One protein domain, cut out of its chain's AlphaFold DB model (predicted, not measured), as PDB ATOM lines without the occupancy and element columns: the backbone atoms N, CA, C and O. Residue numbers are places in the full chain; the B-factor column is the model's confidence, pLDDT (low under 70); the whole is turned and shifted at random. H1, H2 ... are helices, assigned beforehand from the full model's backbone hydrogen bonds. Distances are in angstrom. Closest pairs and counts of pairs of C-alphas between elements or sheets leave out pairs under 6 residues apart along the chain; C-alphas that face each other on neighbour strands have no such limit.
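AT A GLANCE: This is residues 268 to 345 of the 346 residues of an uncharacterized protein of Serendipita indica (strain DSM 11827) (UniProt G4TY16). What does the model look like as a whole? It is a long helix, H5, with four short helices, H1 to H4, gathered as a small head along one side of its first part, while residues 335 to 345, of which 335 to 344 belong to H5, stick out as an arm. Within the head, H1 and H2 form a helical hairpin, and H3 and H4 stand nearly crosswise to each other. What is it made of? The printed part has 78 residues with five named helices, H1, H2, H3, H4 and H5 along the chain, and no named strand; its class is all helix. How is it spread? It is elongated, spanning 46 by 24 by 21 A, and only just compact, close to loose, with a radius of gyration of the C-alphas of 13.6 A.

IN THESE COORDINATES: Where is the longest helix? H5 is residues 317 to 344, 40.9 A from first to last C-alpha, from C-alpha 317 at (-50.023, 108.104, 69.560) to C-alpha 344 at (-77.756, 112.032, 39.803). Where are the short helices? H1 is residues 268 to 277, 14.8 A long, beginning with C-alpha 268 at (-64.580, 125.857, 62.603), and H2 is residues 282 to 290, 12.3 A long. H3 is residues 299 to 305, 9.7 A long, and H4 is residues 307 to 312, 8.8 A long.

HOW THE PARTS SIT: What meets H5? H3 touches it with the closest C-alphas, Leu 299 and Val 324, 5.7 A apart, at a steep tilt of 61 degrees, opposite ways; H5 does so with residues 323 to 327 alone. H2 is close to H5 but not clearly touching, with the C-alphas of Thr 284 and Glu 319 7.4 A apart, and H1 and H5 are near each other. How do the short helices stand? In the hairpin H1 and H2 touch, with the closest C-alphas, Gly 275 and Met 285, 6.5 A apart, at a steep tilt of 40 degrees, opposite ways. H4 is about perpendicular to H3, at 78 degrees, and close but not clearly touching, with the C-alphas of Lys 303 and Ile 310 7.0 A apart. H1 is apart from H3 and H4. What do the backbones show? In H1, H2, H3, H4 and H5 every O i to N i+4 pair is within hydrogen-bond range.

THE WHOLE: How far does it reach? The two C-alphas farthest apart, those of Ala 312 and Ser 345, are 46.3 A apart; residues 335 to 345 stand free, and the body without them spans 30 by 22 by 21 A. Is it continuous and confident? The printed part has no cut and no long link. The mean pLDDT of the printed part is 94.0, and residue 268 is under 70.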
ATOM      1  N   HIS A 268     -64.787 126.348  61.241       64.56
ATOM      2  CA  HIS A 268     -64.580 125.857  62.603       64.56
ATOM      3  C   HIS A 268     -65.634 124.810  62.998       64.56
ATOM      4  O   HIS A 268     -65.321 123.815  63.643       64.56
ATOM      5  N   SER A 269     -66.875 124.986  62.529       75.44
ATOM      6  CA  SER A 269     -67.993 124.096  62.857       75.44
ATOM      7  C   SER A 269     -67.861 122.686  62.273       75.44
ATOM      8  O   SER A 269     -68.349 121.735  62.883       75.44
ATOM      9  N   ASP A 270     -67.195 122.526  61.124       89.75
ATOM     10  CA  ASP A 270     -67.033 121.213  60.481       89.75
ATOM     11  C   ASP A 270     -65.954 120.368  61.179       89.75
ATOM     12  O   ASP A 270     -66.100 119.152  61.326       89.75
ATOM     13  N   LEU A 271     -64.896 121.013  61.685       93.75
ATOM     14  CA  LEU A 271     -63.828 120.329  62.409       93.75
ATOM     15  C   LEU A 271     -64.330 119.801  63.764       93.75
ATOM     16  O   LEU A 271     -64.107 118.631  64.075       93.75
ATOM     17  N   ASP A 272     -65.076 120.604  64.526       95.00
ATOM     18  CA  ASP A 272     -65.638 120.190  65.820       95.00
ATOM     19  C   ASP A 272     -66.609 119.005  65.688       95.00
ATOM     20  O   ASP A 272     -66.529 118.031  66.446       95.00
ATOM     21  N   ALA A 273     -67.492 119.042  64.682       95.19
ATOM     22  CA  ALA A 273     -68.416 117.948  64.392       95.19
ATOM     23  C   ALA A 273     -67.672 116.654  64.018       95.19
ATOM     24  O   ALA A 273     -68.006 115.573  64.512       95.19
ATOM     25  N   TRP A 274     -66.624 116.769  63.196       96.12
ATOM     26  CA  TRP A 274     -65.772 115.644  62.816       96.12
ATOM     27  C   TRP A 274     -65.020 115.049  64.019       96.12
ATOM     28  O   TRP A 274     -64.952 113.827  64.175       96.12
ATOM     29  N   GLY A 275     -64.503 115.898  64.912       96.19
ATOM     30  CA  GLY A 275     -63.837 115.471  66.142       96.19
ATOM     31  C   GLY A 275     -64.750 114.679  67.074       96.19
ATOM     32  O   GLY A 275     -64.355 113.626  67.590       96.19
ATOM     33  N   ALA A 276     -65.987 115.154  67.240       96.50
ATOM     34  CA  ALA A 276     -67.005 114.495  68.048       96.50
ATOM     35  C   ALA A 276     -67.415 113.124  67.475       96.50
ATOM     36  O   ALA A 276     -67.483 112.154  68.230       96.50
ATOM     37  N   GLU A 277     -67.609 113.005  66.152       96.81
ATOM     38  CA  GLU A 277     -67.959 111.734  65.479       96.81
ATOM     39  C   GLU A 277     -66.908 110.635  65.730       96.81
ATOM     40  O   GLU A 277     -67.233 109.448  65.828       96.81
ATOM     41  N   HIS A 278     -65.640 111.023  65.884       96.56
ATOM     42  CA  HIS A 278     -64.512 110.101  66.013       96.56
ATOM     43  C   HIS A 278     -63.919 109.994  67.425       96.56
ATOM     44  O   HIS A 278     -62.899 109.319  67.606       96.56
ATOM     45  N   ASN A 279     -64.582 110.573  68.431       96.62
ATOM     46  CA  ASN A 279     -64.144 110.569  69.833       96.62
ATOM     47  C   ASN A 279     -62.707 111.096  70.011       96.62
ATOM     48  O   ASN A 279     -61.887 110.489  70.712       96.62
ATOM     49  N   LEU A 280     -62.378 112.200  69.336       97.00
ATOM     50  CA  LEU A 280     -61.107 112.896  69.516       97.00
ATOM     51  C   LEU A 280     -61.201 113.851  70.710       97.00
ATOM     52  O   LEU A 280     -62.226 114.494  70.931       97.00
ATOM     53  N   SER A 281     -60.138 113.929  71.513       97.06
ATOM     54  CA  SER A 281     -60.101 114.866  72.635       97.06
ATOM     55  C   SER A 281     -60.016 116.309  72.143       97.06
ATOM     56  O   SER A 281     -59.383 116.585  71.127       97.06
ATOM     57  N   SER A 282     -60.587 117.244  72.909       96.06
ATOM     58  CA  SER A 282     -60.517 118.680  72.603       96.06
ATOM     59  C   SER A 282     -59.074 119.171  72.424       96.06
ATOM     60  O   SER A 282     -58.811 119.914  71.488       96.06
ATOM     61  N   ALA A 283     -58.116 118.669  73.216       95.56
ATOM     62  CA  ALA A 283     -56.697 118.991  73.042       95.56
ATOM     63  C   ALA A 283     -56.142 118.538  71.677       95.56
ATOM     64  O   ALA A 283     -55.388 119.270  71.044       95.56
ATOM     65  N   THR A 284     -56.541 117.352  71.198       96.19
ATOM     66  CA  THR A 284     -56.161 116.877  69.856       96.19
ATOM     67  C   THR A 284     -56.789 117.748  68.770       96.19
ATOM     68  O   THR A 284     -56.134 118.044  67.778       96.19
ATOM     69  N   MET A 285     -58.040 118.176  68.958       96.62
ATOM     70  CA  MET A 285     -58.746 119.036  68.006       96.62
ATOM     71  C   MET A 285     -58.081 120.406  67.872       96.62
ATOM     72  O   MET A 285     -57.776 120.813  66.755       96.62
ATOM     73  N   THR A 286     -57.757 121.057  68.994       95.31
ATOM     74  CA  THR A 286     -57.018 122.327  69.007       95.31
ATOM     75  C   THR A 286     -55.651 122.185  68.344       95.31
ATOM     76  O   THR A 286     -55.283 123.006  67.515       95.31
ATOM     77  N   ALA A 287     -54.920 121.104  68.629       95.50
ATOM     78  CA  ALA A 287     -53.635 120.857  67.986       95.50
ATOM     79  C   ALA A 287     -53.748 120.662  66.464       95.50
ATOM     80  O   ALA A 287     -52.913 121.151  65.710       95.50
ATOM     81  N   LEU A 288     -54.767 119.936  65.995       95.56
ATOM     82  CA  LEU A 288     -55.013 119.766  64.563       95.56
ATOM     83  C   LEU A 288     -55.366 121.102  63.899       95.56
ATOM     84  O   LEU A 288     -54.863 121.396  62.816       95.56
ATOM     85  N   GLU A 289     -56.165 121.928  64.566       95.25
ATOM     86  CA  GLU A 289     -56.499 123.268  64.098       95.25
ATOM     87  C   GLU A 289     -55.272 124.189  64.016       95.25
ATOM     88  O   GLU A 289     -55.066 124.846  62.996       95.25
ATOM     89  N   GLU A 290     -54.405 124.185  65.034       93.75
ATOM     90  CA  GLU A 290     -53.145 124.942  65.037       93.75
ATOM     91  C   GLU A 290     -52.202 124.510  63.904       93.75
ATOM     92  O   GLU A 290     -51.476 125.330  63.338       93.75
ATOM     93  N   LEU A 291     -52.242 123.229  63.528       93.50
ATOM     94  CA  LEU A 291     -51.520 122.694  62.372       93.50
ATOM     95  C   LEU A 291     -52.187 123.035  61.026       93.50
ATOM     96  O   LEU A 291     -51.650 122.684  59.974       93.50
ATOM     97  N   GLY A 292     -53.338 123.711  61.038       93.38
ATOM     98  CA  GLY A 292     -54.097 124.082  59.848       93.38
ATOM     99  C   GLY A 292     -54.795 122.905  59.167       93.38
ATOM    100  O   GLY A 292     -55.065 122.978  57.969       93.38
ATOM    101  N   PHE A 293     -55.051 121.816  59.896       95.00
ATOM    102  CA  PHE A 293     -55.738 120.644  59.362       95.00
ATOM    103  C   PHE A 293     -57.219 120.935  59.096       95.00
ATOM    104  O   PHE A 293     -57.929 121.463  59.953       95.00
ATOM    105  N   VAL A 294     -57.704 120.504  57.932       94.81
ATOM    106  CA  VAL A 294     -59.125 120.524  57.571       94.81
ATOM    107  C   VAL A 294     -59.615 119.088  57.322       94.81
ATOM    108  O   VAL A 294     -58.885 118.292  56.717       94.81
ATOM    109  N   PRO A 295     -60.844 118.710  57.741       94.38
ATOM    110  CA  PRO A 295     -61.403 117.398  57.423       94.38
ATOM    111  C   PRO A 295     -61.331 117.098  55.919       94.38
ATOM    112  O   PRO A 295     -61.895 117.805  55.088       94.38
ATOM    113  N   GLY A 296     -60.603 116.036  55.566       91.75
ATOM    114  CA  GLY A 296     -60.310 115.672  54.177       91.75
ATOM    115  C   GLY A 296     -58.832 115.768  53.801       91.75
ATOM    116  O   GLY A 296     -58.429 115.109  52.841       91.75
ATOM    117  N   ASP A 297     -58.014 116.473  54.579       94.81
ATOM    118  CA  ASP A 297     -56.564 116.505  54.381       94.81
ATOM    119  C   ASP A 297     -55.901 115.155  54.699       94.81
ATOM    120  O   ASP A 297     -56.483 114.256  55.325       94.81
ATOM    121  N   ASN A 298     -54.659 114.978  54.234       95.62
ATOM    122  CA  ASN A 298     -53.863 113.785  54.507       95.62
ATOM    123  C   ASN A 298     -52.963 113.971  55.732       95.62
ATOM    124  O   ASN A 298     -51.858 114.501  55.636       95.62
ATOM    125  N   LEU A 299     -53.413 113.463  56.883       95.44
ATOM    126  CA  LEU A 299     -52.643 113.518  58.129       95.44
ATOM    127  C   LEU A 299     -51.287 112.796  58.049       95.44
ATOM    128  O   LEU A 299     -50.364 113.177  58.761       95.44
ATOM    129  N   GLU A 300     -51.115 111.786  57.187       93.69
ATOM    130  CA  GLU A 300     -49.803 111.138  57.033       93.69
ATOM    131  C   GLU A 300     -48.775 112.054  56.356       93.69
ATOM    132  O   GLU A 300     -47.607 112.063  56.748       93.69
ATOM    133  N   GLU A 301     -49.218 112.867  55.391       92.94
ATOM    134  CA  GLU A 301     -48.387 113.893  54.747       92.94
ATOM    135  C   GLU A 301     -48.026 114.979  55.768       92.94
ATOM    136  O   GLU A 301     -46.853 115.306  55.922       92.94
ATOM    137  N   LEU A 302     -48.998 115.416  56.581       92.19
ATOM    138  CA  LEU A 302     -48.774 116.387  57.656       92.19
ATOM    139  C   LEU A 302     -47.732 115.899  58.679       92.19
ATOM    140  O   LEU A 302     -46.890 116.675  59.125       92.19
ATOM    141  N   LYS A 303     -47.738 114.603  59.019       93.31
ATOM    142  CA  LYS A 303     -46.728 114.011  59.911       93.31
ATOM    143  C   LYS A 303     -45.343 113.923  59.294       93.31
ATOM    144  O   LYS A 303     -44.357 114.060  60.014       93.31
ATOM    145  N   SER A 304     -45.270 113.675  57.992       90.06
ATOM    146  CA  SER A 304     -44.005 113.706  57.264       90.06
ATOM    147  C   SER A 304     -43.444 115.127  57.182       90.06
ATOM    148  O   SER A 304     -42.234 115.308  57.294       90.06
ATOM    149  N   ASP A 305     -44.314 116.121  57.006       88.44
ATOM    150  CA  ASP A 305     -43.923 117.518  56.815       88.44
ATOM    151  C   ASP A 305     -43.591 118.233  58.133       88.44
ATOM    152  O   ASP A 305     -42.714 119.100  58.154       88.44
ATOM    153  N   PHE A 306     -44.262 117.869  59.232       89.94
ATOM    154  CA  PHE A 306     -44.149 118.547  60.530       89.94
ATOM    155  C   PHE A 306     -44.061 117.568  61.720       89.94
ATOM    156  O   PHE A 306     -44.892 117.624  62.634       89.94
ATOM    157  N   PRO A 307     -43.051 116.676  61.765       91.12
ATOM    158  CA  PRO A 307     -42.924 115.699  62.848       91.12
ATOM    159  C   PRO A 307     -42.755 116.368  64.222       91.12
ATOM    160  O   PRO A 307     -43.336 115.912  65.207       91.12
ATOM    161  N   ASP A 308     -42.017 117.480  64.284       91.25
ATOM    162  CA  ASP A 308     -41.741 118.197  65.533       91.25
ATOM    163  C   ASP A 308     -42.981 118.899  66.088       91.25
ATOM    164  O   ASP A 308     -43.198 118.896  67.297       91.25
ATOM    165  N   ALA A 309     -43.833 119.444  65.215       87.81
ATOM    166  CA  ALA A 309     -45.046 120.140  65.631       87.81
ATOM    167  C   ALA A 309     -46.075 119.169  66.236       87.81
ATOM    168  O   ALA A 309     -46.704 119.484  67.241       87.81
ATOM    169  N   ILE A 310     -46.179 117.949  65.697       88.81
ATOM    170  CA  ILE A 310     -47.031 116.891  66.268       88.81
ATOM    171  C   ILE A 310     -46.508 116.433  67.632       88.81
ATOM    172  O   ILE A 310     -47.297 116.213  68.553       88.81
ATOM    173  N   ASN A 311     -45.186 116.302  67.776       90.12
ATOM    174  CA  ASN A 311     -44.575 115.952  69.057       90.12
ATOM    175  C   ASN A 311     -44.768 117.075  70.093       90.12
ATOM    176  O   ASN A 311     -45.080 116.789  71.246       90.12
ATOM    177  N   ALA A 312     -44.642 118.342  69.680       91.75
ATOM    178  CA  ALA A 312     -44.861 119.511  70.533       91.75
ATOM    179  C   ALA A 312     -46.324 119.635  70.988       91.75
ATOM    180  O   ALA A 312     -46.589 119.920  72.155       91.75
ATOM    181  N   ALA A 313     -47.271 119.319  70.102       92.44
ATOM    182  CA  ALA A 313     -48.700 119.307  70.392       92.44
ATOM    183  C   ALA A 313     -49.134 118.230  71.407       92.44
ATOM    184  O   ALA A 313     -50.301 118.174  71.791       92.44
ATOM    185  N   SER A 314     -48.216 117.363  71.855       94.38
ATOM    186  CA  SER A 314     -48.472 116.343  72.882       94.38
ATOM    187  C   SER A 314     -49.647 115.405  72.553       94.38
ATOM    188  O   SER A 314     -50.285 114.848  73.451       94.38
ATOM    189  N   ILE A 315     -49.930 115.195  71.260       95.56
ATOM    190  CA  ILE A 315     -51.000 114.300  70.811       95.56
ATOM    191  C   ILE A 315     -50.590 112.859  71.119       95.56
ATOM    192  O   ILE A 315     -49.544 112.374  70.677       95.56
ATOM    193  N   LYS A 316     -51.436 112.128  71.850       95.62
ATOM    194  CA  LYS A 316     -51.151 110.727  72.186       95.62
ATOM    195  C   LYS A 316     -51.085 109.884  70.904       95.62
ATOM    196  O   LYS A 316     -51.979 110.000  70.064       95.62
ATOM    197  N   PRO A 317     -50.134 108.939  70.763       95.00
ATOM    198  CA  PRO A 317     -50.023 108.104  69.560       95.00
ATOM    199  C   PRO A 317     -51.313 107.350  69.182       95.00
ATOM    200  O   PRO A 317     -51.622 107.177  68.000       95.00
ATOM    201  N   ALA A 318     -52.096 106.931  70.182       95.75
ATOM    202  CA  ALA A 318     -53.393 106.289  69.972       95.75
ATOM    203  C   ALA A 318     -54.451 107.258  69.413       95.75
ATOM    204  O   ALA A 318     -55.227 106.876  68.539       95.75
ATOM    205  N   GLU A 319     -54.469 108.511  69.878       96.38
ATOM    206  CA  GLU A 319     -55.358 109.556  69.356       96.38
ATOM    207  C   GLU A 319     -54.966 109.961  67.941       96.38
ATOM    208  O   GLU A 319     -55.831 110.006  67.072       96.38
ATOM    209  N   TRP A 320     -53.666 110.115  67.676       96.06
ATOM    210  CA  TRP A 320     -53.160 110.355  66.326       96.06
ATOM    211  C   TRP A 320     -53.597 109.255  65.351       96.06
ATOM    212  O   TRP A 320     -54.126 109.529  64.277       96.06
ATOM    213  N   SER A 321     -53.451 107.988  65.747       96.38
ATOM    214  CA  SER A 321     -53.869 106.848  64.918       96.38
ATOM    215  C   SER A 321     -55.379 106.842  64.644       96.38
ATOM    216  O   SER A 321     -55.807 106.445  63.558       96.38
ATOM    217  N   ARG A 322     -56.201 107.284  65.608       97.56
ATOM    218  CA  ARG A 322     -57.648 107.465  65.406       97.56
ATOM    219  C   ARG A 322     -57.942 108.605  64.436       97.56
ATOM    220  O   ARG A 322     -58.731 108.396  63.521       97.56
ATOM    221  N   ALA A 323     -57.274 109.748  64.585       97.06
ATOM    222  CA  ALA A 323     -57.418 110.892  63.689       97.06
ATOM    223  C   ALA A 323     -57.045 110.532  62.238       97.06
ATOM    224  O   ALA A 323     -57.805 110.828  61.317       97.06
ATOM    225  N   VAL A 324     -55.944 109.797  62.023       96.88
ATOM    226  CA  VAL A 324     -55.544 109.305  60.690       96.88
ATOM    227  C   VAL A 324     -56.653 108.450  60.072       96.88
ATOM    228  O   VAL A 324     -57.126 108.764  58.978       96.88
ATOM    229  N   LYS A 325     -57.152 107.434  60.791       97.44
ATOM    230  CA  LYS A 325     -58.244 106.568  60.307       97.44
ATOM    231  C   LYS A 325     -59.538 107.339  60.033       97.44
ATOM    232  O   LYS A 325     -60.218 107.074  59.042       97.44
ATOM    233  N   ALA A 326     -59.872 108.296  60.894       96.69
ATOM    234  CA  ALA A 326     -61.013 109.183  60.716       96.69
ATOM    235  C   ALA A 326     -60.884 110.020  59.430       96.69
ATOM    236  O   ALA A 326     -61.833 110.104  58.650       96.69
ATOM    237  N   SER A 327     -59.689 110.557  59.149       96.50
ATOM    238  CA  SER A 327     -59.428 111.355  57.941       96.50
ATOM    239  C   SER A 327     -59.569 110.512  56.670       96.50
ATOM    240  O   SER A 327     -60.190 110.935  55.696       96.50
ATOM    241  N   GLU A 328     -59.076 109.270  56.691       95.81
ATOM    242  CA  GLU A 328     -59.222 108.331  55.579       95.81
ATOM    243  C   GLU A 328     -60.681 107.965  55.323       95.81
ATOM    244  O   GLU A 328     -61.124 107.942  54.171       95.81
ATOM    245  N   SER A 329     -61.431 107.686  56.394       95.75
ATOM    246  CA  SER A 329     -62.861 107.391  56.317       95.75
ATOM    247  C   SER A 329     -63.625 108.562  55.696       95.75
ATOM    248  O   SER A 329     -64.398 108.367  54.752       95.75
ATOM    249  N   TYR A 330     -63.332 109.788  56.141       95.94
ATOM    250  CA  TYR A 330     -63.921 111.007  55.595       95.94
ATOM    251  C   TYR A 330     -63.625 111.159  54.096       95.94
ATOM    252  O   TYR A 330     -64.558 111.307  53.305       95.94
ATOM    253  N   ARG A 331     -62.361 111.010  53.663       95.06
ATOM    254  CA  ARG A 331     -61.985 111.076  52.235       95.06
ATOM    255  C   ARG A 331     -62.713 110.029  51.390       95.06
ATOM    256  O   ARG A 331     -63.174 110.331  50.287       95.06
ATOM    257  N   ARG A 332     -62.850 108.797  51.895       95.56
ATOM    258  CA  ARG A 332     -63.602 107.732  51.205       95.56
ATOM    259  C   ARG A 332     -65.080 108.099  51.069       95.56
ATOM    260  O   ARG A 332     -65.628 107.976  49.975       95.56
ATOM    261  N   LYS A 333     -65.712 108.589  52.139       95.00
ATOM    262  CA  LYS A 333     -67.125 109.008  52.145       95.00
ATOM    263  C   LYS A 333     -67.366 110.198  51.212       95.00
ATOM    264  O   LYS A 333     -68.321 110.168  50.440       95.00
ATOM    265  N   ALA A 334     -66.479 111.192  51.218       92.69
ATOM    266  CA  ALA A 334     -66.527 112.336  50.308       92.69
ATOM    267  C   ALA A 334     -66.430 111.897  48.838       92.69
ATOM    268  O   ALA A 334     -67.268 112.277  48.022       92.69
ATOM    269  N   LYS A 335     -65.487 111.001  48.511       93.81
ATOM    270  CA  LYS A 335     -65.347 110.436  47.159       93.81
ATOM    271  C   LYS A 335     -66.588 109.656  46.713       93.81
ATOM    272  O   LYS A 335     -66.978 109.739  45.552       93.81
ATOM    273  N   MET A 336     -67.214 108.901  47.616       96.88
ATOM    274  CA  MET A 336     -68.455 108.176  47.319       96.88
ATOM    275  C   MET A 336     -69.636 109.122  47.078       96.88
ATOM    276  O   MET A 336     -70.398 108.895  46.144       96.88
ATOM    277  N   ARG A 337     -69.765 110.196  47.869       95.38
ATOM    278  CA  ARG A 337     -70.796 111.229  47.669       95.38
ATOM    279  C   ARG A 337     -70.644 111.933  46.324       95.38
ATOM    280  O   ARG A 337     -71.637 112.095  45.629       95.38
ATOM    281  N   LEU A 338     -69.417 112.273  45.933       93.94
ATOM    282  CA  LEU A 338     -69.144 112.913  44.645       93.94
ATOM    283  C   LEU A 338     -69.558 112.014  43.467       93.94
ATOM    284  O   LEU A 338     -70.284 112.452  42.585       93.94
ATOM    285  N   ARG A 339     -69.221 110.719  43.523       94.81
ATOM    286  CA  ARG A 339     -69.669 109.730  42.523       94.81
ATOM    287  C   ARG A 339     -71.187 109.556  42.472       94.81
ATOM    288  O   ARG A 339     -71.725 109.208  41.428       94.81
ATOM    289  N   GLN A 340     -71.871 109.712  43.603       96.81
ATOM    290  CA  GLN A 340     -73.329 109.641  43.652       96.81
ATOM    291  C   GLN A 340     -73.955 110.885  43.007       96.81
ATOM    292  O   GLN A 340     -74.861 110.744  42.196       96.81
ATOM    293  N   GLN A 341     -73.412 112.075  43.283       96.19
ATOM    294  CA  GLN A 341     -73.840 113.330  42.651       96.19
ATOM    295  C   GLN A 341     -73.629 113.324  41.130       96.19
ATOM    296  O   GLN A 341     -74.489 113.797  40.394       96.19
ATOM    297  N   GLU A 342     -72.527 112.740  40.648       95.19
ATOM    298  CA  GLU A 342     -72.268 112.564  39.210       95.19
ATOM    299  C   GLU A 342     -73.304 111.655  38.532       95.19
ATOM    300  O   GLU A 342     -73.660 111.888  37.384       95.19
ATOM    301  N   LYS A 343     -73.813 110.633  39.233       96.19
ATOM    302  CA  LYS A 343     -74.870 109.748  38.711       96.19
ATOM    303  C   LYS A 343     -76.255 110.389  38.721       96.19
ATOM    304  O   LYS A 343     -77.122 109.956  37.970       96.19
ATOM    305  N   GLU A 344     -76.474 111.348  39.616       95.94
ATOM    306  CA  GLU A 344     -77.756 112.032  39.803       95.94
ATOM    307  C   GLU A 344     -77.885 113.310  38.963       95.94
ATOM    308  O   GLU A 344     -78.990 113.833  38.864       95.94
ATOM    309  N   SER A 345     -76.804 113.803  38.343       91.19
ATOM    310  CA  SER A 345     -76.880 114.885  37.350       91.19
ATOM    311  C   SER A 345     -77.355 114.333  35.996       91.19
ATOM    312  O   SER A 345     -76.616 113.546  35.400       91.19
TER     313      SER A 345